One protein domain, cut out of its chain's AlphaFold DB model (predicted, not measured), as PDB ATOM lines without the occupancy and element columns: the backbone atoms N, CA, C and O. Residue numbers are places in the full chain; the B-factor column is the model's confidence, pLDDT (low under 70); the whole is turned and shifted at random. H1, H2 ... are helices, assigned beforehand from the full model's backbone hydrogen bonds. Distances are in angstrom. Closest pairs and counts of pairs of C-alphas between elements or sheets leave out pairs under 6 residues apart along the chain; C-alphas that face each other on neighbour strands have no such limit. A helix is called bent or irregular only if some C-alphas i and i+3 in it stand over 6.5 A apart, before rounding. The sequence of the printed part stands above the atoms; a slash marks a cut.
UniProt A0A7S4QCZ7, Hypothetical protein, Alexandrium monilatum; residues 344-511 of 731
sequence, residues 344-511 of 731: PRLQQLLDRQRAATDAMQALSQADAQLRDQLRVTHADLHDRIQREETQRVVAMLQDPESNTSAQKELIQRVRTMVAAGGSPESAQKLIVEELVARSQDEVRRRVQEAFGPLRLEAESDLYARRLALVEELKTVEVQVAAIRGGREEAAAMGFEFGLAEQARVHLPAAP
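AT A GLANCE: This is residues 344 to 511 of the 731 residues of the protein "Hypothetical protein" of Alexandrium monilatum (UniProt A0A7S4QCZ7). The model is a long, thin rod made by two very long helices, H1 and the bent helix H3, which run side by side in opposite directions over much of their length. At one end the first part of H3, its arm H3a, slants away from H1 toward its own start, where the shorter helix H2 packs on it; at the other end little H4 makes a turn across the tip of the rod, and after it little H5 folds back and packs on the side of H3b. The printed part has 168 residues, with five named helices in the order H1, H2, H3, H4, H5 and no named strand; the class is all helix. The whole is extended, with a radius of gyration of the C-alphas of 29.6 A and spans of 93 by 26 by 20 A.

HOW THE PARTS SIT: H1, residues 344 to 398, comes first. H2, residues 405 to 419, is close to H1 but not clearly touching, with the C-alphas of Met 396 and Gln 407 closest at 6.7 A. H3, residues 424 to 481, was assigned as one helix by its hydrogen bonds but is bent: C-alphas 450 and 453 are 6.8 A apart. Its arms, H3a, residues 424 to 450, and H3b, residues 453 to 481, stand at a shallow tilt of 34 degrees, only just short of steep. H2 and H3a form a helical hairpin and touch, closest at the C-alphas of Val 414 and Ala 427, 5.4 A. H1 touches H3a with residues 378 to 393 alone, at a shallow tilt of 28 degrees, opposite ways; the closest C-alphas, of Gln 386 and Val 443, are 5.9 A apart. H1 touches H3b at a shallow tilt of 9 degrees, opposite ways, with the C-alphas of Ala 356 and Leu 469 closest at 6.1 A. H4, residues 486 to 492, touches H3b only at the corner, where the C-alphas of Val 480 and Gly 486 are closest at 5.6 A. H4 only just touches H1, with 3 pairs of C-alphas within 8 A, the closest being Leu 346 and Ala 490 at 6.3 A. H5, residues 499 to 505, touches H3b, closest at the C-alphas of Lys 474 and Ala 500, 5.1 A, at a tilt of 36 degrees, only just steep. In H1, H2, H3a, H3b, H4 and H5 every O i to N i+4 pair is within hydrogen-bond range.

IN THESE COORDINATES: H1 begins at C-alpha 344, (-26.428, 184.622, 15.021), and is 79.2 A long. H2 is 20.4 A, H3a 38.4 A, H3b 41.8 A, H4 9.5 A and H5 9.8 A from first to last C-alpha. H3a begins at C-alpha 424, (-20.381, 96.453, 9.650), and H5 ends at C-alpha 505, (-16.299, 158.115, 2.818).

THE WHOLE: The two C-alphas farthest apart, those of Ala 419 and Gly 485, are 93.0 A apart. The printed part has no cut and no long link. The mean pLDDT of the printed part is 95.4, and no printed residue is under 70.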
ATOM      1  N   PRO A 344     -25.617 185.558  14.232       95.12
ATOM      2  CA  PRO A 344     -26.428 184.622  15.021       95.12
ATOM      3  C   PRO A 344     -26.891 183.406  14.204       95.12
ATOM      4  O   PRO A 344     -27.010 182.305  14.743       95.12
ATOM      5  N   ARG A 345     -27.103 183.569  12.891       95.56
ATOM      6  CA  ARG A 345     -27.449 182.464  11.988       95.56
ATOM      7  C   ARG A 345     -26.272 181.515  11.751       95.56
ATOM      8  O   ARG A 345     -26.475 180.304  11.706       95.56
ATOM      9  N   LEU A 346     -25.054 182.039  11.618       96.06
ATOM     10  CA  LEU A 346     -23.840 181.228  11.509       96.06
ATOM     11  C   LEU A 346     -23.555 180.467  12.809       96.06
ATOM     12  O   LEU A 346     -23.249 179.279  12.742       96.06
ATOM     13  N   GLN A 347     -23.757 181.094  13.974       96.81
ATOM     14  CA  GLN A 347     -23.687 180.412  15.271       96.81
ATOM     15  C   GLN A 347     -24.683 179.240  15.341       96.81
ATOM     16  O   GLN A 347     -24.288 178.121  15.654       96.81
ATOM     17  N   GLN A 348     -25.946 179.451  14.948       97.19
ATOM     18  CA  GLN A 348     -26.957 178.385  14.898       97.19
ATOM     19  C   GLN A 348     -26.558 177.222  13.965       97.19
ATOM     20  O   GLN A 348     -26.803 176.059  14.285       97.19
ATOM     21  N   LEU A 349     -25.954 177.516  12.808       97.62
ATOM     22  CA  LEU A 349     -25.478 176.494  11.866       97.62
ATOM     23  C   LEU A 349     -24.268 175.723  12.417       97.62
ATOM     24  O   LEU A 349     -24.177 174.513  12.219       97.62
ATOM     25  N   LEU A 350     -23.380 176.392  13.149       97.81
ATOM     26  CA  LEU A 350     -22.218 175.797  13.808       97.81
ATOM     27  C   LEU A 350     -22.609 174.913  15.006       97.81
ATOM     28  O   LEU A 350     -22.095 173.804  15.142       97.81
ATOM     29  N   ASP A 351     -23.576 175.329  15.824       97.94
ATOM     30  CA  ASP A 351     -24.104 174.484  16.904       97.94
ATOM     31  C   ASP A 351     -24.876 173.274  16.350       97.94
ATOM     32  O   ASP A 351     -24.798 172.177  16.906       97.94
ATOM     33  N   ARG A 352     -25.543 173.421  15.195       98.31
ATOM     34  CA  ARG A 352     -26.156 172.296  14.472       98.31
ATOM     35  C   ARG A 352     -25.118 171.339  13.870       98.31
ATOM     36  O   ARG A 352     -25.331 170.132  13.916       98.31
ATOM     37  N   GLN A 353     -23.994 171.846  13.355       98.12
ATOM     38  CA  GLN A 353     -22.868 171.009  12.919       98.12
ATOM     39  C   GLN A 353     -22.320 170.172  14.085       98.12
ATOM     40  O   GLN A 353     -22.166 168.964  13.925       98.12
ATOM     41  N   ARG A 354     -22.105 170.789  15.257       98.38
ATOM     42  CA  ARG A 354     -21.655 170.096  16.479       98.38
ATOM     43  C   ARG A 354     -22.624 168.996  16.912       98.38
ATOM     44  O   ARG A 354     -22.213 167.853  17.088       98.38
ATOM     45  N   ALA A 355     -23.918 169.308  16.990       98.19
ATOM     46  CA  ALA A 355     -24.943 168.324  17.338       98.19
ATOM     47  C   ALA A 355     -24.953 167.118  16.375       98.19
ATOM     48  O   ALA A 355     -25.069 165.976  16.819       98.19
ATOM     49  N   ALA A 356     -24.768 167.350  15.070       98.00
ATOM     50  CA  ALA A 356     -24.675 166.279  14.081       98.00
ATOM     51  C   ALA A 356     -23.375 165.455  14.210       98.00
ATOM     52  O   ALA A 356     -23.420 164.229  14.091       98.00
ATOM     53  N   THR A 357     -22.223 166.074  14.508       97.94
ATOM     54  CA  THR A 357     -20.969 165.334  14.755       97.94
ATOM     55  C   THR A 357     -21.025 164.499  16.032       97.94
ATOM     56  O   THR A 357     -20.564 163.356  16.030       97.94
ATOM     57  N   ASP A 358     -21.644 165.015  17.094       98.25
ATOM     58  CA  ASP A 358     -21.821 164.295  18.358       98.25
ATOM     59  C   ASP A 358     -22.793 163.117  18.177       98.25
ATOM     60  O   ASP A 358     -22.540 162.008  18.653       98.25
ATOM     61  N   ALA A 359     -23.859 163.306  17.389       97.75
ATOM     62  CA  ALA A 359     -24.770 162.232  16.999       97.75
ATOM     63  C   ALA A 359     -24.076 161.139  16.159       97.75
ATOM     64  O   ALA A 359     -24.340 159.953  16.369       97.75
ATOM     65  N   MET A 360     -23.141 161.486  15.262       97.75
ATOM     66  CA  MET A 360     -22.345 160.479  14.539       97.75
ATOM     67  C   MET A 360     -21.433 159.677  15.479       97.75
ATOM     68  O   MET A 360     -21.322 158.458  15.329       97.75
ATOM     69  N   GLN A 361     -20.821 160.325  16.477       97.50
ATOM     70  CA  GLN A 361     -20.051 159.631  17.514       97.50
ATOM     71  C   GLN A 361     -20.945 158.694  18.337       97.50
ATOM     72  O   GLN A 361     -20.575 157.536  18.534       97.50
ATOM     73  N   ALA A 362     -22.151 159.115  18.726       96.50
ATOM     74  CA  ALA A 362     -23.115 158.240  19.392       96.50
ATOM     75  C   ALA A 362     -23.519 157.029  18.517       96.50
ATOM     76  O   ALA A 362     -23.528 155.895  19.000       96.50
ATOM     77  N   LEU A 363     -23.749 157.217  17.207       96.88
ATOM     78  CA  LEU A 363     -24.012 156.113  16.265       96.88
ATOM     79  C   LEU A 363     -22.803 155.187  16.027       96.88
ATOM     80  O   LEU A 363     -22.979 154.076  15.526       96.88
ATOM     81  N   SER A 364     -21.577 155.596  16.360       96.44
ATOM     82  CA  SER A 364     -20.415 154.690  16.374       96.44
ATOM     83  C   SER A 364     -20.421 153.761  17.594       96.44
ATOM     84  O   SER A 364     -20.065 152.589  17.479       96.44
ATOM     85  N   GLN A 365     -20.906 154.248  18.740       97.06
ATOM     86  CA  GLN A 365     -21.032 153.462  19.969       97.06
ATOM     87  C   GLN A 365     -22.215 152.488  19.875       97.06
ATOM     88  O   GLN A 365     -22.073 151.314  20.210       97.06
ATOM     89  N   ALA A 366     -23.352 152.944  19.336       94.38
ATOM     90  CA  ALA A 366     -24.523 152.101  19.088       94.38
ATOM     91  C   ALA A 366     -24.229 150.949  18.102       94.38
ATOM     92  O   ALA A 366     -24.736 149.847  18.268       94.38
ATOM     93  N   ASP A 367     -23.365 151.178  17.111       96.31
ATOM     94  CA  ASP A 367     -22.904 150.171  16.142       96.31
ATOM     95  C   ASP A 367     -21.951 149.131  16.754       96.31
ATOM     96  O   ASP A 367     -21.983 147.963  16.375       96.31
ATOM     97  N   ALA A 368     -21.135 149.513  17.743       95.94
ATOM     98  CA  ALA A 368     -20.381 148.544  18.541       95.94
ATOM     99  C   ALA A 368     -21.326 147.688  19.406       95.94
ATOM    100  O   ALA A 368     -21.268 146.462  19.351       95.94
ATOM    101  N   GLN A 369     -22.259 148.331  20.120       94.12
ATOM    102  CA  GLN A 369     -23.261 147.648  20.949       94.12
ATOM    103  C   GLN A 369     -24.146 146.695  20.133       94.12
ATOM    104  O   GLN A 369     -24.411 145.583  20.585       94.12
ATOM    105  N   LEU A 370     -24.564 147.088  18.923       94.56
ATOM    106  CA  LEU A 370     -25.343 146.218  18.044       94.56
ATOM    107  C   LEU A 370     -24.532 144.997  17.594       94.56
ATOM    108  O   LEU A 370     -25.069 143.894  17.611       94.56
ATOM    109  N   ARG A 371     -23.249 145.146  17.231       95.81
ATOM    110  CA  ARG A 371     -22.407 143.986  16.877       95.81
ATOM    111  C   ARG A 371     -22.289 142.990  18.023       95.81
ATOM    112  O   ARG A 371     -22.335 141.791  17.774       95.81
ATOM    113  N   ASP A 372     -22.170 143.464  19.260       95.06
ATOM    114  CA  ASP A 372     -22.106 142.582  20.428       95.06
ATOM    115  C   ASP A 372     -23.459 141.915  20.727       95.06
ATOM    116  O   ASP A 372     -23.494 140.721  21.018       95.06
ATOM    117  N   GLN A 373     -24.582 142.618  20.542       92.62
ATOM    118  CA  GLN A 373     -25.919 142.011  20.607       92.62
ATOM    119  C   GLN A 373     -26.121 140.945  19.517       92.62
ATOM    120  O   GLN A 373     -26.583 139.850  19.823       92.62
ATOM    121  N   LEU A 374     -25.722 141.228  18.273       94.56
ATOM    122  CA  LEU A 374     -25.805 140.295  17.144       94.56
ATOM    123  C   LEU A 374     -24.898 139.065  17.323       94.56
ATOM    124  O   LEU A 374     -25.278 137.966  16.931       94.56
ATOM    125  N   ARG A 375     -23.726 139.212  17.958       96.69
ATOM    126  CA  ARG A 375     -22.870 138.076  18.353       96.69
ATOM    127  C   ARG A 375     -23.572 137.165  19.363       96.69
ATOM    128  O   ARG A 375     -23.543 135.948  19.196       96.69
ATOM    129  N   VAL A 376     -24.214 137.744  20.382       94.31
ATOM    130  CA  VAL A 376     -24.950 136.982  21.406       94.31
ATOM    131  C   VAL A 376     -26.166 136.280  20.800       94.31
ATOM    132  O   VAL A 376     -26.310 135.075  20.986       94.31
ATOM    133  N   THR A 377     -26.993 136.970  20.008       91.12
ATOM    134  CA  THR A 377     -28.178 136.340  19.399       91.12
ATOM    135  C   THR A 377     -27.818 135.273  18.367       91.12
ATOM    136  O   THR A 377     -28.528 134.274  18.274       91.12
ATOM    137  N   HIS A 378     -26.703 135.415  17.641       96.81
ATOM    138  CA  HIS A 378     -26.177 134.348  16.785       96.81
ATOM    139  C   HIS A 378     -25.796 133.097  17.594       96.81
ATOM    140  O   HIS A 378     -26.180 131.992  17.216       96.81
ATOM    141  N   ALA A 379     -25.083 133.258  18.715       94.06
ATOM    142  CA  ALA A 379     -24.711 132.145  19.591       94.06
ATOM    143  C   ALA A 379     -25.945 131.468  20.222       94.06
ATOM    144  O   ALA A 379     -26.081 130.250  20.142       94.06
ATOM    145  N   ASP A 380     -26.893 132.248  20.753       90.88
ATOM    146  CA  ASP A 380     -28.149 131.732  21.315       90.88
ATOM    147  C   ASP A 380     -28.970 130.939  20.279       90.88
ATOM    148  O   ASP A 380     -29.529 129.881  20.596       90.88
ATOM    149  N   LEU A 381     -29.041 131.430  19.032       93.62
ATOM    150  CA  LEU A 381     -29.699 130.739  17.920       93.62
ATOM    151  C   LEU A 381     -28.957 129.457  17.534       93.62
ATOM    152  O   LEU A 381     -29.606 128.419  17.401       93.62
ATOM    153  N   HIS A 382     -27.630 129.509  17.397       96.62
ATOM    154  CA  HIS A 382     -26.796 128.349  17.090       96.62
ATOM    155  C   HIS A 382     -26.980 127.241  18.129       96.62
ATOM    156  O   HIS A 382     -27.430 126.148  17.787       96.62
ATOM    157  N   ASP A 383     -26.753 127.538  19.408       94.94
ATOM    158  CA  ASP A 383     -26.860 126.560  20.488       94.94
ATOM    159  C   ASP A 383     -28.274 125.989  20.590       94.94
ATOM    160  O   ASP A 383     -28.467 124.813  20.903       94.94
ATOM    161  N   ARG A 384     -29.305 126.813  20.365       95.44
ATOM    162  CA  ARG A 384     -30.694 126.344  20.334       95.44
ATOM    163  C   ARG A 384     -30.933 125.385  19.165       95.44
ATOM    164  O   ARG A 384     -31.465 124.300  19.389       95.44
ATOM    165  N   ILE A 385     -30.560 125.771  17.947       94.12
ATOM    166  CA  ILE A 385     -30.805 124.993  16.726       94.12
ATOM    167  C   ILE A 385     -29.994 123.693  16.749       94.12
ATOM    168  O   ILE A 385     -30.546 122.638  16.447       94.12
ATOM    169  N   GLN A 386     -28.746 123.725  17.222       97.94
ATOM    170  CA  GLN A 386     -27.914 122.541  17.439       97.94
ATOM    171  C   GLN A 386     -28.552 121.560  18.438       97.94
ATOM    172  O   GLN A 386     -28.573 120.354  18.187       97.94
ATOM    173  N   ARG A 387     -29.134 122.050  19.545       97.25
ATOM    174  CA  ARG A 387     -29.884 121.206  20.499       97.25
ATOM    175  C   ARG A 387     -31.174 120.642  19.901       97.25
ATOM    176  O   ARG A 387     -31.474 119.474  20.144       97.25
ATOM    177  N   GLU A 388     -31.924 121.430  19.130       96.12
ATOM    178  CA  GLU A 388     -33.113 120.953  18.409       96.12
ATOM    179  C   GLU A 388     -32.749 119.858  17.388       96.12
ATOM    180  O   GLU A 388     -33.430 118.836  17.324       96.12
ATOM    181  N   GLU A 389     -31.659 120.025  16.632       96.38
ATOM    182  CA  GLU A 389     -31.232 119.057  15.613       96.38
ATOM    183  C   GLU A 389     -30.634 117.786  16.221       96.38
ATOM    184  O   GLU A 389     -30.990 116.680  15.819       96.38
ATOM    185  N   THR A 390     -29.840 117.915  17.287       96.38
ATOM    186  CA  THR A 390     -29.365 116.760  18.063       96.38
ATOM    187  C   THR A 390     -30.545 115.946  18.603       96.38
ATOM    188  O   THR A 390     -30.531 114.721  18.536       96.38
ATOM    189  N   GLN A 391     -31.611 116.601  19.084       96.69
ATOM    190  CA  GLN A 391     -32.823 115.908  19.540       96.69
ATOM    191  C   GLN A 391     -33.587 115.224  18.396       96.69
ATOM    192  O   GLN A 391     -34.082 114.116  18.600       96.69
ATOM    193  N   ARG A 392     -33.659 115.826  17.200       95.25
ATOM    194  CA  ARG A 392     -34.259 115.199  16.003       95.25
ATOM    195  C   ARG A 392     -33.492 113.944  15.583       95.25
ATOM    196  O   ARG A 392     -34.104 112.890  15.420       95.25
ATOM    197  N   VAL A 393     -32.166 114.043  15.467       95.88
ATOM    198  CA  VAL A 393     -31.284 112.921  15.105       95.88
ATOM    199  C   VAL A 393     -31.377 111.802  16.145       95.88
ATOM    200  O   VAL A 393     -31.570 110.644  15.780       95.88
ATOM    201  N   VAL A 394     -31.327 112.132  17.439       95.50
ATOM    202  CA  VAL A 394     -31.481 111.144  18.519       95.50
ATOM    203  C   VAL A 394     -32.861 110.481  18.481       95.50
ATOM    204  O   VAL A 394     -32.926 109.261  18.569       95.50
ATOM    205  N   ALA A 395     -33.954 111.226  18.287       93.75
ATOM    206  CA  ALA A 395     -35.297 110.647  18.190       93.75
ATOM    207  C   ALA A 395     -35.452 109.708  16.976       93.75
ATOM    208  O   ALA A 395     -35.991 108.612  17.114       93.75
ATOM    209  N   MET A 396     -34.918 110.096  15.812       95.00
ATOM    210  CA  MET A 396     -34.891 109.266  14.597       95.00
ATOM    211  C   MET A 396     -34.099 107.961  14.792       95.00
ATOM    212  O   MET A 396     -34.426 106.947  14.178       95.00
ATOM    213  N   LEU A 397     -33.059 107.965  15.629       93.94
ATOM    214  CA  LEU A 397     -32.264 106.773  15.940       93.94
ATOM    215  C   LEU A 397     -32.853 105.931  17.089       93.94
ATOM    216  O   LEU A 397     -32.651 104.720  17.109       93.94
ATOM    217  N   GLN A 398     -33.568 106.548  18.036       94.00
ATOM    218  CA  GLN A 398     -34.120 105.880  19.224       94.00
ATOM    219  C   GLN A 398     -35.483 105.214  19.017       94.00
ATOM    220  O   GLN A 398     -35.853 104.379  19.840       94.00
ATOM    221  N   ASP A 399     -36.229 105.561  17.967       93.06
ATOM    222  CA  ASP A 399     -37.525 104.944  17.673       93.06
ATOM    223  C   ASP A 399     -37.406 103.907  16.532       93.06
ATOM    224  O   ASP A 399     -37.486 104.279  15.356       93.06
ATOM    225  N   PRO A 400     -37.214 102.605  16.839       82.31
ATOM    226  CA  PRO A 400     -37.116 101.535  15.840       82.31
ATOM    227  C   PRO A 400     -38.473 101.130  15.240       82.31
ATOM    228  O   PRO A 400     -38.505 100.356  14.283       82.31
ATOM    229  N   GLU A 401     -39.592 101.612  15.793       84.00
ATOM    230  CA  GLU A 401     -40.923 101.426  15.203       84.00
ATOM    231  C   GLU A 401     -41.315 102.612  14.309       84.00
ATOM    232  O   GLU A 401     -42.167 102.454  13.422       84.00
ATOM    233  N   SER A 402     -40.631 103.760  14.442       78.06
ATOM    234  CA  SER A 402     -40.698 104.861  13.482       78.06
ATOM    235  C   SER A 402     -40.260 104.369  12.104       78.06
ATOM    236  O   SER A 402     -39.094 104.295  11.725       78.06
ATOM    237  N   ASN A 403     -41.258 104.048  11.290       71.38
ATOM    238  CA  ASN A 403     -41.101 103.515   9.945       71.38
ATOM    239  C   ASN A 403     -40.630 104.585   8.929       71.38
ATOM    240  O   ASN A 403     -40.933 104.478   7.736       71.38
ATOM    241  N   THR A 404     -39.902 105.596   9.414       84.31
ATOM    242  CA  THR A 404     -39.348 106.737   8.683       84.31
ATOM    243  C   THR A 404     -38.452 106.271   7.538       84.31
ATOM    244  O   THR A 404     -37.711 105.291   7.657       84.31
ATOM    245  N   SER A 405     -38.533 106.967   6.402       90.75
ATOM    246  CA  SER A 405     -37.713 106.665   5.225       90.75
ATOM    247  C   SER A 405     -36.227 106.772   5.554       90.75
ATOM    248  O   SER A 405     -35.489 105.827   5.304       90.75
ATOM    249  N   ALA A 406     -35.818 107.842   6.243       90.25
ATOM    250  CA  ALA A 406     -34.434 108.069   6.652       90.25
ATOM    251  C   ALA A 406     -33.836 106.898   7.456       90.25
ATOM    252  O   ALA A 406     -32.782 106.387   7.082       90.25
ATOM    253  N   GLN A 407     -34.501 106.404   8.511       92.25
ATOM    254  CA  GLN A 407     -33.963 105.280   9.289       92.25
ATOM    255  C   GLN A 407     -33.869 103.996   8.443       92.25
ATOM    256  O   GLN A 407     -32.880 103.263   8.526       92.25
ATOM    257  N   LYS A 408     -34.850 103.750   7.563       92.81
ATOM    258  CA  LYS A 408     -34.825 102.615   6.624       92.81
ATOM    259  C   LYS A 408     -33.700 102.725   5.601       92.81
ATOM    260  O   LYS A 408     -33.021 101.730   5.366       92.81
ATOM    261  N   GLU A 409     -33.477 103.905   5.030       94.88
ATOM    262  CA  GLU A 409     -32.391 104.190   4.091       94.88
ATOM    263  C   GLU A 409     -31.024 103.990   4.755       94.88
ATOM    264  O   GLU A 409     -30.170 103.311   4.187       94.88
ATOM    265  N   LEU A 410     -30.837 104.481   5.985       94.81
ATOM    266  CA  LEU A 410     -29.623 104.264   6.780       94.81
ATOM    267  C   LEU A 410     -29.376 102.757   7.002       94.81
ATOM    268  O   LEU A 410     -28.297 102.253   6.689       94.81
ATOM    269  N   ILE A 411     -30.386 102.003   7.452       94.19
ATOM    270  CA  ILE A 411     -30.294 100.544   7.656       94.19
ATOM    271  C   ILE A 411     -30.030  99.800   6.335       94.19
ATOM    272  O   ILE A 411     -29.216  98.874   6.291       94.19
ATOM    273  N   GLN A 412     -30.691 100.190   5.244       96.00
ATOM    274  CA  GLN A 412     -30.488  99.610   3.916       96.00
ATOM    275  C   GLN A 412     -29.073  99.888   3.396       96.00
ATOM    276  O   GLN A 412     -28.466  98.999   2.804       96.00
ATOM    277  N   ARG A 413     -28.516 101.068   3.677       96.56
ATOM    278  CA  ARG A 413     -27.170 101.475   3.261       96.56
ATOM    279  C   ARG A 413     -26.055 100.819   4.084       96.56
ATOM    280  O   ARG A 413     -25.022 100.476   3.517       96.56
ATOM    281  N   VAL A 414     -26.285 100.522   5.371       96.75
ATOM    282  CA  VAL A 414     -25.424  99.581   6.121       96.75
ATOM    283  C   VAL A 414     -25.442  98.212   5.434       96.75
ATOM    284  O   VAL A 414     -24.388  97.640   5.165       96.75
ATOM    285  N   ARG A 415     -26.633  97.688   5.103       96.94
ATOM    286  CA  ARG A 415     -26.781  96.361   4.480       96.94
ATOM    287  C   ARG A 415     -26.117  96.268   3.105       96.94
ATOM    288  O   ARG A 415     -25.503  95.242   2.833       96.94
ATOM    289  N   THR A 416     -26.188  97.299   2.257       97.88
ATOM    290  CA  THR A 416     -25.507  97.283   0.949       97.88
ATOM    291  C   THR A 416     -23.989  97.369   1.085       97.88
ATOM    292  O   THR A 416     -23.298  96.624   0.396       97.88
ATOM    293  N   MET A 417     -23.451  98.183   2.002       97.56
ATOM    294  CA  MET A 417     -22.001  98.227   2.251       97.56
ATOM    295  C   MET A 417     -21.458  96.908   2.822       97.56
ATOM    296  O   MET A 417     -20.395  96.454   2.402       97.56
ATOM    297  N   VAL A 418     -22.203  96.247   3.714       97.88
ATOM    298  CA  VAL A 418     -21.838  94.916   4.231       97.88
ATOM    299  C   VAL A 418     -21.957  93.837   3.146       97.88
ATOM    300  O   VAL A 418     -21.079  92.987   3.031       97.88
ATOM    301  N   ALA A 419     -22.985  93.890   2.292       97.69
ATOM    302  CA  ALA A 419     -23.121  92.978   1.151       97.69
ATOM    303  C   ALA A 419     -22.009  93.161   0.096       97.69
ATOM    304  O   ALA A 419     -21.642  92.200  -0.572       97.69
ATOM    305  N   ALA A 420     -21.438  94.366  -0.014       97.94
ATOM    306  CA  ALA A 420     -20.258  94.658  -0.830       97.94
ATOM    307  C   ALA A 420     -18.922  94.214  -0.182       97.94
ATOM    308  O   ALA A 420     -17.860  94.456  -0.750       97.94
ATOM    309  N   GLY A 421     -18.956  93.569   0.992       97.62
ATOM    310  CA  GLY A 421     -17.773  93.054   1.693       97.62
ATOM    311  C   GLY A 421     -17.125  94.023   2.691       97.62
ATOM    312  O   GLY A 421     -16.076  93.698   3.245       97.62
ATOM    313  N   GLY A 422     -17.724  95.191   2.948       97.38
ATOM    314  CA  GLY A 422     -17.285  96.100   4.011       97.38
ATOM    315  C   GLY A 422     -17.589  95.556   5.412       97.38
ATOM    316  O   GLY A 422     -18.560  94.822   5.606       97.38
ATOM    317  N   SER A 423     -16.792  95.934   6.420       98.00
ATOM    318  CA  SER A 423     -17.103  95.554   7.807       98.00
ATOM    319  C   SER A 423     -18.320  96.345   8.318       98.00
ATOM    320  O   SER A 423     -18.449  97.531   7.987       98.00
ATOM    321  N   PRO A 424     -19.207  95.751   9.136       96.38
ATOM    322  CA  PRO A 424     -20.381  96.453   9.650       96.38
ATOM    323  C   PRO A 424     -20.010  97.677  10.503       96.38
ATOM    324  O   PRO A 424     -20.730  98.671  10.472       96.38
ATOM    325  N   GLU A 425     -18.869  97.660  11.193       96.94
ATOM    326  CA  GLU A 425     -18.367  98.779  12.000       96.94
ATOM    327  C   GLU A 425     -17.936  99.959  11.114       96.94
ATOM    328  O   GLU A 425     -18.281 101.105  11.396       96.94
ATOM    329  N   SER A 426     -17.227  99.691  10.007       97.00
ATOM    330  CA  SER A 426     -16.840 100.728   9.038       97.00
ATOM    331  C   SER A 426     -18.056 101.314   8.309       97.00
ATOM    332  O   SER A 426     -18.163 102.533   8.175       97.00
ATOM    333  N   ALA A 427     -19.021 100.468   7.935       96.56
ATOM    334  CA  ALA A 427     -20.294 100.877   7.346       96.56
ATOM    335  C   ALA A 427     -21.113 101.775   8.291       96.56
ATOM    336  O   ALA A 427     -21.661 102.788   7.860       96.56
ATOM    337  N   GLN A 428     -21.170 101.436   9.584       95.75
ATOM    338  CA  GLN A 428     -21.811 102.264  10.609       95.75
ATOM    339  C   GLN A 428     -21.070 103.588  10.821       95.75
ATOM    340  O   GLN A 428     -21.712 104.637  10.828       95.75
ATOM    341  N   LYS A 429     -19.734 103.566  10.941       96.75
ATOM    342  CA  LYS A 429     -18.922 104.771  11.160       96.75
ATOM    343  C   LYS A 429     -19.118 105.801  10.044       96.75
ATOM    344  O   LYS A 429     -19.441 106.944  10.346       96.75
ATOM    345  N   LEU A 430     -19.015 105.384   8.779       96.25
ATOM    346  CA  LEU A 430     -19.223 106.268   7.623       96.25
ATOM    347  C   LEU A 430     -20.634 106.875   7.596       96.25
ATOM    348  O   LEU A 430     -20.801 108.046   7.263       96.25
ATOM    349  N   ILE A 431     -21.652 106.099   7.980       95.69
ATOM    350  CA  ILE A 431     -23.038 106.575   8.047       95.69
ATOM    351  C   ILE A 431     -23.253 107.575   9.193       95.69
ATOM    352  O   ILE A 431     -23.982 108.547   9.010       95.69
ATOM    353  N   VAL A 432     -22.610 107.381  10.349       96.06
ATOM    354  CA  VAL A 432     -22.644 108.359  11.449       96.06
ATOM    355  C   VAL A 432     -21.905 109.641  11.060       96.06
ATOM    356  O   VAL A 432     -22.413 110.726  11.323       96.06
ATOM    357  N   GLU A 433     -20.761 109.541  10.381       96.81
ATOM    358  CA  GLU A 433     -20.008 110.700   9.879       96.81
ATOM    359  C   GLU A 433     -20.827 111.517   8.865       96.81
ATOM    360  O   GLU A 433     -20.933 112.736   9.000       96.81
ATOM    361  N   GLU A 434     -21.502 110.863   7.913       96.06
ATOM    362  CA  GLU A 434     -22.399 111.536   6.963       96.06
ATOM    363  C   GLU A 434     -23.635 112.153   7.642       96.06
ATOM    364  O   GLU A 434     -24.070 113.244   7.270       96.06
ATOM    365  N   LEU A 435     -24.200 111.488   8.655       96.31
ATOM    366  CA  LEU A 435     -25.343 111.999   9.415       96.31
ATOM    367  C   LEU A 435     -24.969 113.227  10.262       96.31
ATOM    368  O   LEU A 435     -25.751 114.175  10.339       96.31
ATOM    369  N   VAL A 436     -23.767 113.244  10.849       97.00
ATOM    370  CA  VAL A 436     -23.226 114.408  11.570       97.00
ATOM    371  C   VAL A 436     -22.939 115.562  10.609       97.00
ATOM    372  O   VAL A 436     -23.324 116.688  10.919       97.00
ATOM    373  N   ALA A 437     -22.349 115.305   9.436       96.75
ATOM    374  CA  ALA A 437     -22.116 116.337   8.422       96.75
ATOM    375  C   ALA A 437     -23.434 117.000   7.978       96.75
ATOM    376  O   ALA A 437     -23.603 118.206   8.146       96.75
ATOM    377  N   ARG A 438     -24.428 116.202   7.559       96.00
ATOM    378  CA  ARG A 438     -25.769 116.701   7.192       96.00
ATOM    379  C   ARG A 438     -26.453 117.460   8.336       96.00
ATOM    380  O   ARG A 438     -27.161 118.432   8.089       96.00
ATOM    381  N   SER A 439     -26.256 117.029   9.584       97.19
ATOM    382  CA  SER A 439     -26.778 117.733  10.761       97.19
ATOM    383  C   SER A 439     -26.101 119.093  10.960       97.19
ATOM    384  O   SER A 439     -26.792 120.065  11.251       97.19
ATOM    385  N   GLN A 440     -24.785 119.197  10.758       97.75
ATOM    386  CA  GLN A 440     -24.065 120.474  10.794       97.75
ATOM    387  C   GLN A 440     -24.484 121.399   9.643       97.75
ATOM    388  O   GLN A 440     -24.641 122.598   9.861       97.75
ATOM    389  N   ASP A 441     -24.725 120.862   8.447       96.94
ATOM    390  CA  ASP A 441     -25.244 121.624   7.306       96.94
ATOM    391  C   ASP A 441     -26.641 122.188   7.594       96.94
ATOM    392  O   ASP A 441     -26.867 123.384   7.421       96.94
ATOM    393  N   GLU A 442     -27.557 121.368   8.119       96.62
ATOM    394  CA  GLU A 442     -28.907 121.806   8.493       96.62
ATOM    395  C   GLU A 442     -28.889 122.816   9.655       96.62
ATOM    396  O   GLU A 442     -29.652 123.782   9.636       96.62
ATOM    397  N   VAL A 443     -27.985 122.667  10.633       97.75
ATOM    398  CA  VAL A 443     -27.773 123.677  11.686       97.75
ATOM    399  C   VAL A 443     -27.279 124.991  11.078       97.75
ATOM    400  O   VAL A 443     -27.892 126.026  11.333       97.75
ATOM    401  N   ARG A 444     -26.234 124.974  10.237       97.50
ATOM    402  CA  ARG A 444     -25.707 126.181   9.568       97.50
ATOM    403  C   ARG A 444     -26.787 126.870   8.731       97.50
ATOM    404  O   ARG A 444     -27.007 128.070   8.895       97.50
ATOM    405  N   ARG A 445     -27.517 126.103   7.916       97.81
ATOM    406  CA  ARG A 445     -28.624 126.576   7.072       97.81
ATOM    407  C   ARG A 445     -29.727 127.237   7.903       97.81
ATOM    408  O   ARG A 445     -30.099 128.373   7.623       97.81
ATOM    409  N   ARG A 446     -30.214 126.569   8.957       97.06
ATOM    410  CA  ARG A 446     -31.272 127.098   9.839       97.06
ATOM    411  C   ARG A 446     -30.816 128.306  10.663       97.06
ATOM    412  O   ARG A 446     -31.631 129.185  10.936       97.06
ATOM    413  N   VAL A 447     -29.544 128.368  11.066       97.31
ATOM    414  CA  VAL A 447     -28.975 129.541  11.753       97.31
ATOM    415  C   VAL A 447     -28.936 130.738  10.807       97.31
ATOM    416  O   VAL A 447     -29.419 131.802  11.181       97.31
ATOM    417  N   GLN A 448     -28.448 130.570   9.574       94.81
ATOM    418  CA  GLN A 448     -28.451 131.633   8.562       94.81
ATOM    419  C   GLN A 448     -29.877 132.096   8.217       94.81
ATOM    420  O   GLN A 448     -30.133 133.299   8.185       94.81
ATOM    421  N   GLU A 449     -30.812 131.160   8.035       92.88
ATOM    422  CA  GLU A 449     -32.234 131.422   7.766       92.88
ATOM    423  C   GLU A 449     -32.898 132.252   8.883       92.88
ATOM    424  O   GLU A 449     -33.632 133.197   8.599       92.88
ATOM    425  N   ALA A 450     -32.604 131.950  10.154       91.19
ATOM    426  CA  ALA A 450     -33.163 132.666  11.303       91.19
ATOM    427  C   ALA A 450     -32.446 133.995  11.623       91.19
ATOM    428  O   ALA A 450     -33.084 134.953  12.057       91.19
ATOM    429  N   PHE A 451     -31.123 134.060  11.450       95.62
ATOM    430  CA  PHE A 451     -30.300 135.206  11.850       95.62
ATOM    431  C   PHE A 451     -30.164 136.271  10.755       95.62
ATOM    432  O   PHE A 451     -30.091 137.459  11.067       95.62
ATOM    433  N   GLY A 452     -30.155 135.867   9.481       93.44
ATOM    434  CA  GLY A 452     -29.987 136.760   8.330       93.44
ATOM    435  C   GLY A 452     -30.952 137.953   8.327       93.44
ATOM    436  O   GLY A 452     -30.474 139.087   8.246       93.44
ATOM    437  N   PRO A 453     -32.277 137.746   8.487       91.81
ATOM    438  CA  PRO A 453     -33.247 138.839   8.560       91.81
ATOM    439  C   PRO A 453     -32.997 139.791   9.738       91.81
ATOM    440  O   PRO A 453     -32.959 141.002   9.538       91.81
ATOM    441  N   LEU A 454     -32.748 139.252  10.939       91.69
ATOM    442  CA  LEU A 454     -32.524 140.030  12.167       91.69
ATOM    443  C   LEU A 454     -31.267 140.909  12.074       91.69
ATOM    444  O   LEU A 454     -31.266 142.067  12.491       91.69
ATOM    445  N   ARG A 455     -30.190 140.356  11.503       95.25
ATOM    446  CA  ARG A 455     -28.953 141.089  11.222       95.25
ATOM    447  C   ARG A 455     -29.197 142.205  10.206       95.25
ATOM    448  O   ARG A 455     -28.788 143.340  10.443       95.25
ATOM    449  N   LEU A 456     -29.848 141.881   9.090       93.81
ATOM    450  CA  LEU A 456     -30.095 142.805   7.986       93.81
ATOM    451  C   LEU A 456     -30.968 143.992   8.406       93.81
ATOM    452  O   LEU A 456     -30.630 145.133   8.089       93.81
ATOM    453  N   GLU A 457     -32.052 143.734   9.136       92.06
ATOM    454  CA  GLU A 457     -32.940 144.759   9.688       92.06
ATOM    455  C   GLU A 457     -32.139 145.768  10.523       92.06
ATOM    456  O   GLU A 457     -32.078 146.952  10.180       92.06
ATOM    457  N   ALA A 458     -31.419 145.298  11.545       91.31
ATOM    458  CA  ALA A 458     -30.695 146.173  12.460       91.31
ATOM    459  C   ALA A 458     -29.478 146.885  11.823       91.31
ATOM    460  O   ALA A 458     -29.203 148.045  12.149       91.31
ATOM    461  N   GLU A 459     -28.765 146.242  10.888       93.94
ATOM    462  CA  GLU A 459     -27.708 146.898  10.100       93.94
ATOM    463  C   GLU A 459     -28.283 147.990   9.178       93.94
ATOM    464  O   GLU A 459     -27.710 149.082   9.087       93.94
ATOM    465  N   SER A 460     -29.432 147.739   8.535       93.94
ATOM    466  CA  SER A 460     -30.102 148.722   7.671       93.94
ATOM    467  C   SER A 460     -30.587 149.948   8.452       93.94
ATOM    468  O   SER A 460     -30.443 151.080   7.983       93.94
ATOM    469  N   ASP A 461     -31.059 149.745   9.682       93.88
ATOM    470  CA  ASP A 461     -31.600 150.802  10.529       93.88
ATOM    471  C   ASP A 461     -30.495 151.748  11.049       93.88
ATOM    472  O   ASP A 461     -30.644 152.974  11.042       93.88
ATOM    473  N   LEU A 462     -29.314 151.212  11.394       95.12
ATOM    474  CA  LEU A 462     -28.125 152.034  11.657       95.12
ATOM    475  C   LEU A 462     -27.594 152.733  10.398       95.12
ATOM    476  O   LEU A 462     -27.155 153.885  10.486       95.12
ATOM    477  N   TYR A 463     -27.633 152.078   9.234       96.44
ATOM    478  CA  TYR A 463     -27.228 152.691   7.966       96.44
ATOM    479  C   TYR A 463     -28.115 153.897   7.614       96.44
ATOM    480  O   TYR A 463     -27.592 154.971   7.311       96.44
ATOM    481  N   ALA A 464     -29.440 153.769   7.745       96.25
ATOM    482  CA  ALA A 464     -30.393 154.855   7.511       96.25
ATOM    483  C   ALA A 464     -30.151 156.055   8.447       96.25
ATOM    484  O   ALA A 464     -30.072 157.198   7.992       96.25
ATOM    485  N   ARG A 465     -29.944 155.801   9.750       97.75
ATOM    486  CA  ARG A 465     -29.627 156.848  10.742       97.75
ATOM    487  C   ARG A 465     -28.305 157.562  10.429       97.75
ATOM    488  O   ARG A 465     -28.220 158.781  10.572       97.75
ATOM    489  N   ARG A 466     -27.280 156.832   9.969       97.56
ATOM    490  CA  ARG A 466     -25.993 157.413   9.537       97.56
ATOM    491  C   ARG A 466     -26.144 158.271   8.284       97.56
ATOM    492  O   ARG A 466     -25.628 159.387   8.254       97.56
ATOM    493  N   LEU A 467     -26.873 157.785   7.280       97.69
ATOM    494  CA  LEU A 467     -27.130 158.520   6.041       97.69
ATOM    495  C   LEU A 467     -27.852 159.850   6.315       97.69
ATOM    496  O   LEU A 467     -27.436 160.880   5.789       97.69
ATOM    497  N   ALA A 468     -28.849 159.855   7.205       98.00
ATOM    498  CA  ALA A 468     -29.565 161.069   7.600       98.00
ATOM    499  C   ALA A 468     -28.648 162.146   8.219       98.00
ATOM    500  O   ALA A 468     -28.802 163.326   7.911       98.00
ATOM    501  N   LEU A 469     -27.655 161.763   9.036       98.12
ATOM    502  CA  LEU A 469     -26.674 162.712   9.590       98.12
ATOM    503  C   LEU A 469     -25.680 163.225   8.536       98.12
ATOM    504  O   LEU A 469     -25.302 164.396   8.570       98.12
ATOM    505  N   VAL A 470     -25.286 162.385   7.571       98.31
ATOM    506  CA  VAL A 470     -24.462 162.810   6.424       98.31
ATOM    507  C   VAL A 470     -25.214 163.834   5.567       98.31
ATOM    508  O   VAL A 470     -24.637 164.843   5.153       98.31
ATOM    509  N   GLU A 471     -26.512 163.625   5.338       98.19
ATOM    510  CA  GLU A 471     -27.363 164.602   4.659       98.19
ATOM    511  C   GLU A 471     -27.568 165.875   5.489       98.19
ATOM    512  O   GLU A 471     -27.475 166.972   4.937       98.19
ATOM    513  N   GLU A 472     -27.758 165.775   6.808       98.12
ATOM    514  CA  GLU A 472     -27.853 166.947   7.683       98.12
ATOM    515  C   GLU A 472     -26.586 167.810   7.601       98.12
ATOM    516  O   GLU A 472     -26.693 168.989   7.248       98.12
ATOM    517  N   LEU A 473     -25.398 167.230   7.811       98.31
ATOM    518  CA  LEU A 473     -24.113 167.929   7.675       98.31
ATOM    519  C   LEU A 473     -23.982 168.610   6.307       98.31
ATOM    520  O   LEU A 473     -23.648 169.793   6.233       98.31
ATOM    521  N   LYS A 474     -24.338 167.906   5.227       98.19
ATOM    522  CA  LYS A 474     -24.338 168.451   3.862       98.19
ATOM    523  C   LYS A 474     -25.291 169.642   3.710       98.19
ATOM    524  O   LYS A 474     -24.933 170.631   3.072       98.19
ATOM    525  N   THR A 475     -26.490 169.595   4.300       98.12
ATOM    526  CA  THR A 475     -27.418 170.742   4.261       98.12
ATOM    527  C   THR A 475     -26.911 171.935   5.066       98.12
ATOM    528  O   THR A 475     -27.179 173.069   4.667       98.12
ATOM    529  N   VAL A 476     -26.178 171.712   6.161       98.25
ATOM    530  CA  VAL A 476     -25.566 172.782   6.961       98.25
ATOM    531  C   VAL A 476     -24.405 173.423   6.194       98.25
ATOM    532  O   VAL A 476     -24.393 174.643   6.043       98.25
ATOM    533  N   GLU A 477     -23.496 172.631   5.613       97.88
ATOM    534  CA  GLU A 477     -22.397 173.131   4.764       97.88
ATOM    535  C   GLU A 477     -22.917 173.979   3.587       97.88
ATOM    536  O   GLU A 477     -22.412 175.077   3.338       97.88
ATOM    537  N   VAL A 478     -23.973 173.521   2.900       97.50
ATOM    538  CA  VAL A 478     -24.622 174.272   1.807       97.50
ATOM    539  C   VAL A 478     -25.285 175.561   2.310       97.50
ATOM    540  O   VAL A 478     -25.220 176.584   1.630       97.50
ATOM    541  N   GLN A 479     -25.896 175.556   3.500       97.50
ATOM    542  CA  GLN A 479     -26.512 176.754   4.083       97.50
ATOM    543  C   GLN A 479     -25.483 177.809   4.501       97.50
ATOM    544  O   GLN A 479     -25.737 178.995   4.292       97.50
ATOM    545  N   VAL A 480     -24.318 177.406   5.022       97.25
ATOM    546  CA  VAL A 480     -23.208 178.334   5.297       97.25
ATOM    547  C   VAL A 480     -22.615 178.867   3.990       97.25
ATOM    548  O   VAL A 480     -22.399 180.070   3.864       97.25
ATOM    549  N   ALA A 481     -22.418 178.013   2.979       96.19
ATOM    550  CA  ALA A 481     -21.909 178.429   1.668       96.19
ATOM    551  C   ALA A 481     -22.855 179.385   0.907       96.19
ATOM    552  O   ALA A 481     -22.398 180.157   0.064       96.19
ATOM    553  N   ALA A 482     -24.158 179.359   1.207       96.31
ATOM    554  CA  ALA A 482     -25.148 180.286   0.659       96.31
ATOM    555  C   ALA A 482     -25.151 181.673   1.340       96.31
ATOM    556  O   ALA A 482     -25.709 182.622   0.786       96.31
ATOM    557  N   ILE A 483     -24.538 181.817   2.522       95.31
ATOM    558  CA  ILE A 483     -24.375 183.112   3.196       95.31
ATOM    559  C   ILE A 483     -23.178 183.835   2.568       95.31
ATOM    560  O   ILE A 483     -22.063 183.315   2.513       95.31
ATOM    561  N   ARG A 484     -23.395 185.058   2.073       91.81
ATOM    562  CA  ARG A 484     -22.354 185.862   1.413       91.81
ATOM    563  C   ARG A 484     -21.239 186.208   2.405       91.81
ATOM    564  O   ARG A 484     -21.489 186.946   3.343       91.81
ATOM    565  N   GLY A 485     -20.024 185.706   2.167       92.00
ATOM    566  CA  GLY A 485     -18.888 185.827   3.100       92.00
ATOM    567  C   GLY A 485     -18.864 184.748   4.193       92.00
ATOM    568  O   GLY A 485     -17.811 184.467   4.760       92.00
ATOM    569  N   GLY A 486     -19.982 184.043   4.397       90.44
ATOM    570  CA  GLY A 486     -20.185 183.089   5.485       90.44
ATOM    571  C   GLY A 486     -19.184 181.935   5.526       90.44
ATOM    572  O   GLY A 486     -18.942 181.399   6.597       90.44
ATOM    573  N   ARG A 487     -18.534 181.577   4.408       94.62
ATOM    574  CA  ARG A 487     -17.454 180.574   4.413       94.62
ATOM    575  C   ARG A 487     -16.232 181.017   5.224       94.62
ATOM    576  O   ARG A 487     -15.645 180.196   5.919       94.62
ATOM    577  N   GLU A 488     -15.843 182.284   5.120       96.56
ATOM    578  CA  GLU A 488     -14.672 182.835   5.815       96.56
ATOM    579  C   GLU A 488     -15.025 183.172   7.269       96.56
ATOM    580  O   GLU A 488     -14.291 182.810   8.186       96.56
ATOM    581  N   GLU A 489     -16.204 183.759   7.490       95.44
ATOM    582  CA  GLU A 489     -16.729 184.081   8.823       95.44
ATOM    583  C   GLU A 489     -16.981 182.823   9.670       95.44
ATOM    584  O   GLU A 489     -16.577 182.765  10.831       95.44
ATOM    585  N   ALA A 490     -17.587 181.776   9.099       96.19
ATOM    586  CA  ALA A 490     -17.811 180.519   9.809       96.19
ATOM    587  C   ALA A 490     -16.495 179.790  10.105       96.19
ATOM    588  O   ALA A 490     -16.320 179.295  11.217       96.19
ATOM    589  N   ALA A 491     -15.538 179.776   9.169       97.44
ATOM    590  CA  ALA A 491     -14.212 179.212   9.421       97.44
ATOM    591  C   ALA A 491     -13.478 179.954  10.556       97.44
ATOM    592  O   ALA A 491     -12.832 179.317  11.386       97.44
ATOM    593  N   ALA A 492     -13.635 181.281  10.659       97.19
ATOM    594  CA  ALA A 492     -13.112 182.067  11.780       97.19
ATOM    595  C   ALA A 492     -13.796 181.747  13.127       97.19
ATOM    596  O   ALA A 492     -13.162 181.866  14.173       97.19
ATOM    597  N   MET A 493     -15.056 181.295  13.111       97.31
ATOM    598  CA  MET A 493     -15.779 180.786  14.288       97.31
ATOM    599  C   MET A 493     -15.515 179.295  14.590       97.31
ATOM    600  O   MET A 493     -15.981 178.791  15.612       97.31
ATOM    601  N   GLY A 494     -14.743 178.593  13.751       97.50
ATOM    602  CA  GLY A 494     -14.418 177.173  13.925       97.50
ATOM    603  C   GLY A 494     -15.405 176.198  13.272       97.50
ATOM    604  O   GLY A 494     -15.522 175.066  13.730       97.50
ATOM    605  N   PHE A 495     -16.121 176.622  12.228       98.12
ATOM    606  CA  PHE A 495     -16.905 175.736  11.362       98.12
ATOM    607  C   PHE A 495     -15.988 174.977  10.396       98.12
ATOM    608  O   PHE A 495     -15.175 175.586   9.693       98.12
ATOM    609  N   GLU A 496     -16.156 173.661  10.301       97.88
ATOM    610  CA  GLU A 496     -15.342 172.803   9.435       97.88
ATOM    611  C   GLU A 496     -16.096 172.435   8.146       97.88
ATOM    612  O   GLU A 496     -17.289 172.146   8.162       97.88
ATOM    613  N   PHE A 497     -15.405 172.449   7.001       97.88
ATOM    614  CA  PHE A 497     -15.995 172.143   5.690       97.88
ATOM    615  C   PHE A 497     -15.489 170.808   5.144       97.88
ATOM    616  O   PHE A 497     -14.284 170.557   5.129       97.88
ATOM    617  N   GLY A 498     -16.402 170.000   4.605       97.50
ATOM    618  CA  GLY A 498     -16.110 168.672   4.072       97.50
ATOM    619  C   GLY A 498     -16.282 167.554   5.101       97.50
ATOM    620  O   GLY A 498     -15.924 166.417   4.800       97.50
ATOM    621  N   LEU A 499     -16.849 167.842   6.279       97.88
ATOM    622  CA  LEU A 499     -17.237 166.815   7.249       97.88
ATOM    623  C   LEU A 499     -18.316 165.900   6.665       97.88
ATOM    624  O   LEU A 499     -18.280 164.697   6.907       97.88
ATOM    625  N   ALA A 500     -19.222 166.437   5.842       97.75
ATOM    626  CA  ALA A 500     -20.229 165.633   5.154       97.75
ATOM    627  C   ALA A 500     -19.599 164.593   4.205       97.75
ATOM    628  O   ALA A 500     -19.994 163.429   4.214       97.75
ATOM    629  N   GLU A 501     -18.592 164.978   3.412       97.81
ATOM    630  CA  GLU A 501     -17.940 164.055   2.471       97.81
ATOM    631  C   GLU A 501     -16.964 163.100   3.184       97.81
ATOM    632  O   GLU A 501     -16.896 161.928   2.823       97.81
ATOM    633  N   GLN A 502     -16.284 163.535   4.255       98.06
ATOM    634  CA  GLN A 502     -15.511 162.634   5.128       98.06
ATOM    635  C   GLN A 502     -16.408 161.562   5.761       98.06
ATOM    636  O   GLN A 502     -16.114 160.371   5.672       98.06
ATOM    637  N   ALA A 503     -17.537 161.969   6.348       97.12
ATOM    638  CA  ALA A 503     -18.510 161.051   6.930       97.12
ATOM    639  C   ALA A 503     -19.087 160.091   5.880       97.12
ATOM    640  O   ALA A 503     -19.250 158.907   6.160       97.12
ATOM    641  N   ARG A 504     -19.313 160.567   4.648       97.25
ATOM    642  CA  ARG A 504     -19.743 159.748   3.509       97.25
ATOM    643  C   ARG A 504     -18.701 158.707   3.086       97.25
ATOM    644  O   ARG A 504     -19.078 157.573   2.820       97.25
ATOM    645  N   VAL A 505     -17.413 159.059   3.061       97.25
ATOM    646  CA  VAL A 505     -16.299 158.115   2.818       97.25
ATOM    647  C   VAL A 505     -16.149 157.102   3.966       97.25
ATOM    648  O   VAL A 505     -15.630 156.007   3.762       97.25
ATOM    649  N   HIS A 506     -16.634 157.437   5.163       95.31
ATOM    650  CA  HIS A 506     -16.675 156.550   6.327       95.31
ATOM    651  C   HIS A 506     -18.008 155.811   6.530       95.31
ATOM    652  O   HIS A 506     -18.120 155.036   7.486       95.31
ATOM    653  N   LEU A 507     -19.000 155.978   5.645       95.25
ATOM    654  CA  LEU A 507     -20.159 155.086   5.623       95.25
ATOM    655  C   LEU A 507     -19.692 153.667   5.251       95.25
ATOM    656  O   LEU A 507     -18.882 153.515   4.331       95.25
ATOM    657  N   PRO A 508     -20.197 152.612   5.917       92.62
ATOM    658  CA  PRO A 508     -20.032 151.261   5.399       92.62
ATOM    659  C   PRO A 508     -20.731 151.150   4.037       92.62
ATOM    660  O   PRO A 508     -21.654 151.913   3.738       92.62
ATOM    661  N   ALA A 509     -20.322 150.176   3.219       92.88
ATOM    662  CA  ALA A 509     -21.085 149.823   2.026       92.88
ATOM    663  C   ALA A 509     -22.543 149.525   2.422       92.88
ATOM    664  O   ALA A 509     -22.785 148.883   3.445       92.88
ATOM    665  N   ALA A 510     -23.502 150.020   1.635       90.38
ATOM    666  CA  ALA A 510     -24.917 149.786   1.903       90.38
ATOM    667  C   ALA A 510     -25.192 148.269   1.956       90.38
ATOM    668  O   ALA A 510     -24.709 147.561   1.066       90.38
ATOM    669  N   PRO A 511     -25.937 147.761   2.958       85.38
ATOM    670  CA  PRO A 511     -26.194 146.331   3.091       85.38
ATOM    671  C   PRO A 511     -26.910 145.819   1.837       85.38
ATOM    672  O   PRO A 511     -28.030 146.221   1.519       85.38
TER     673      PRO A 511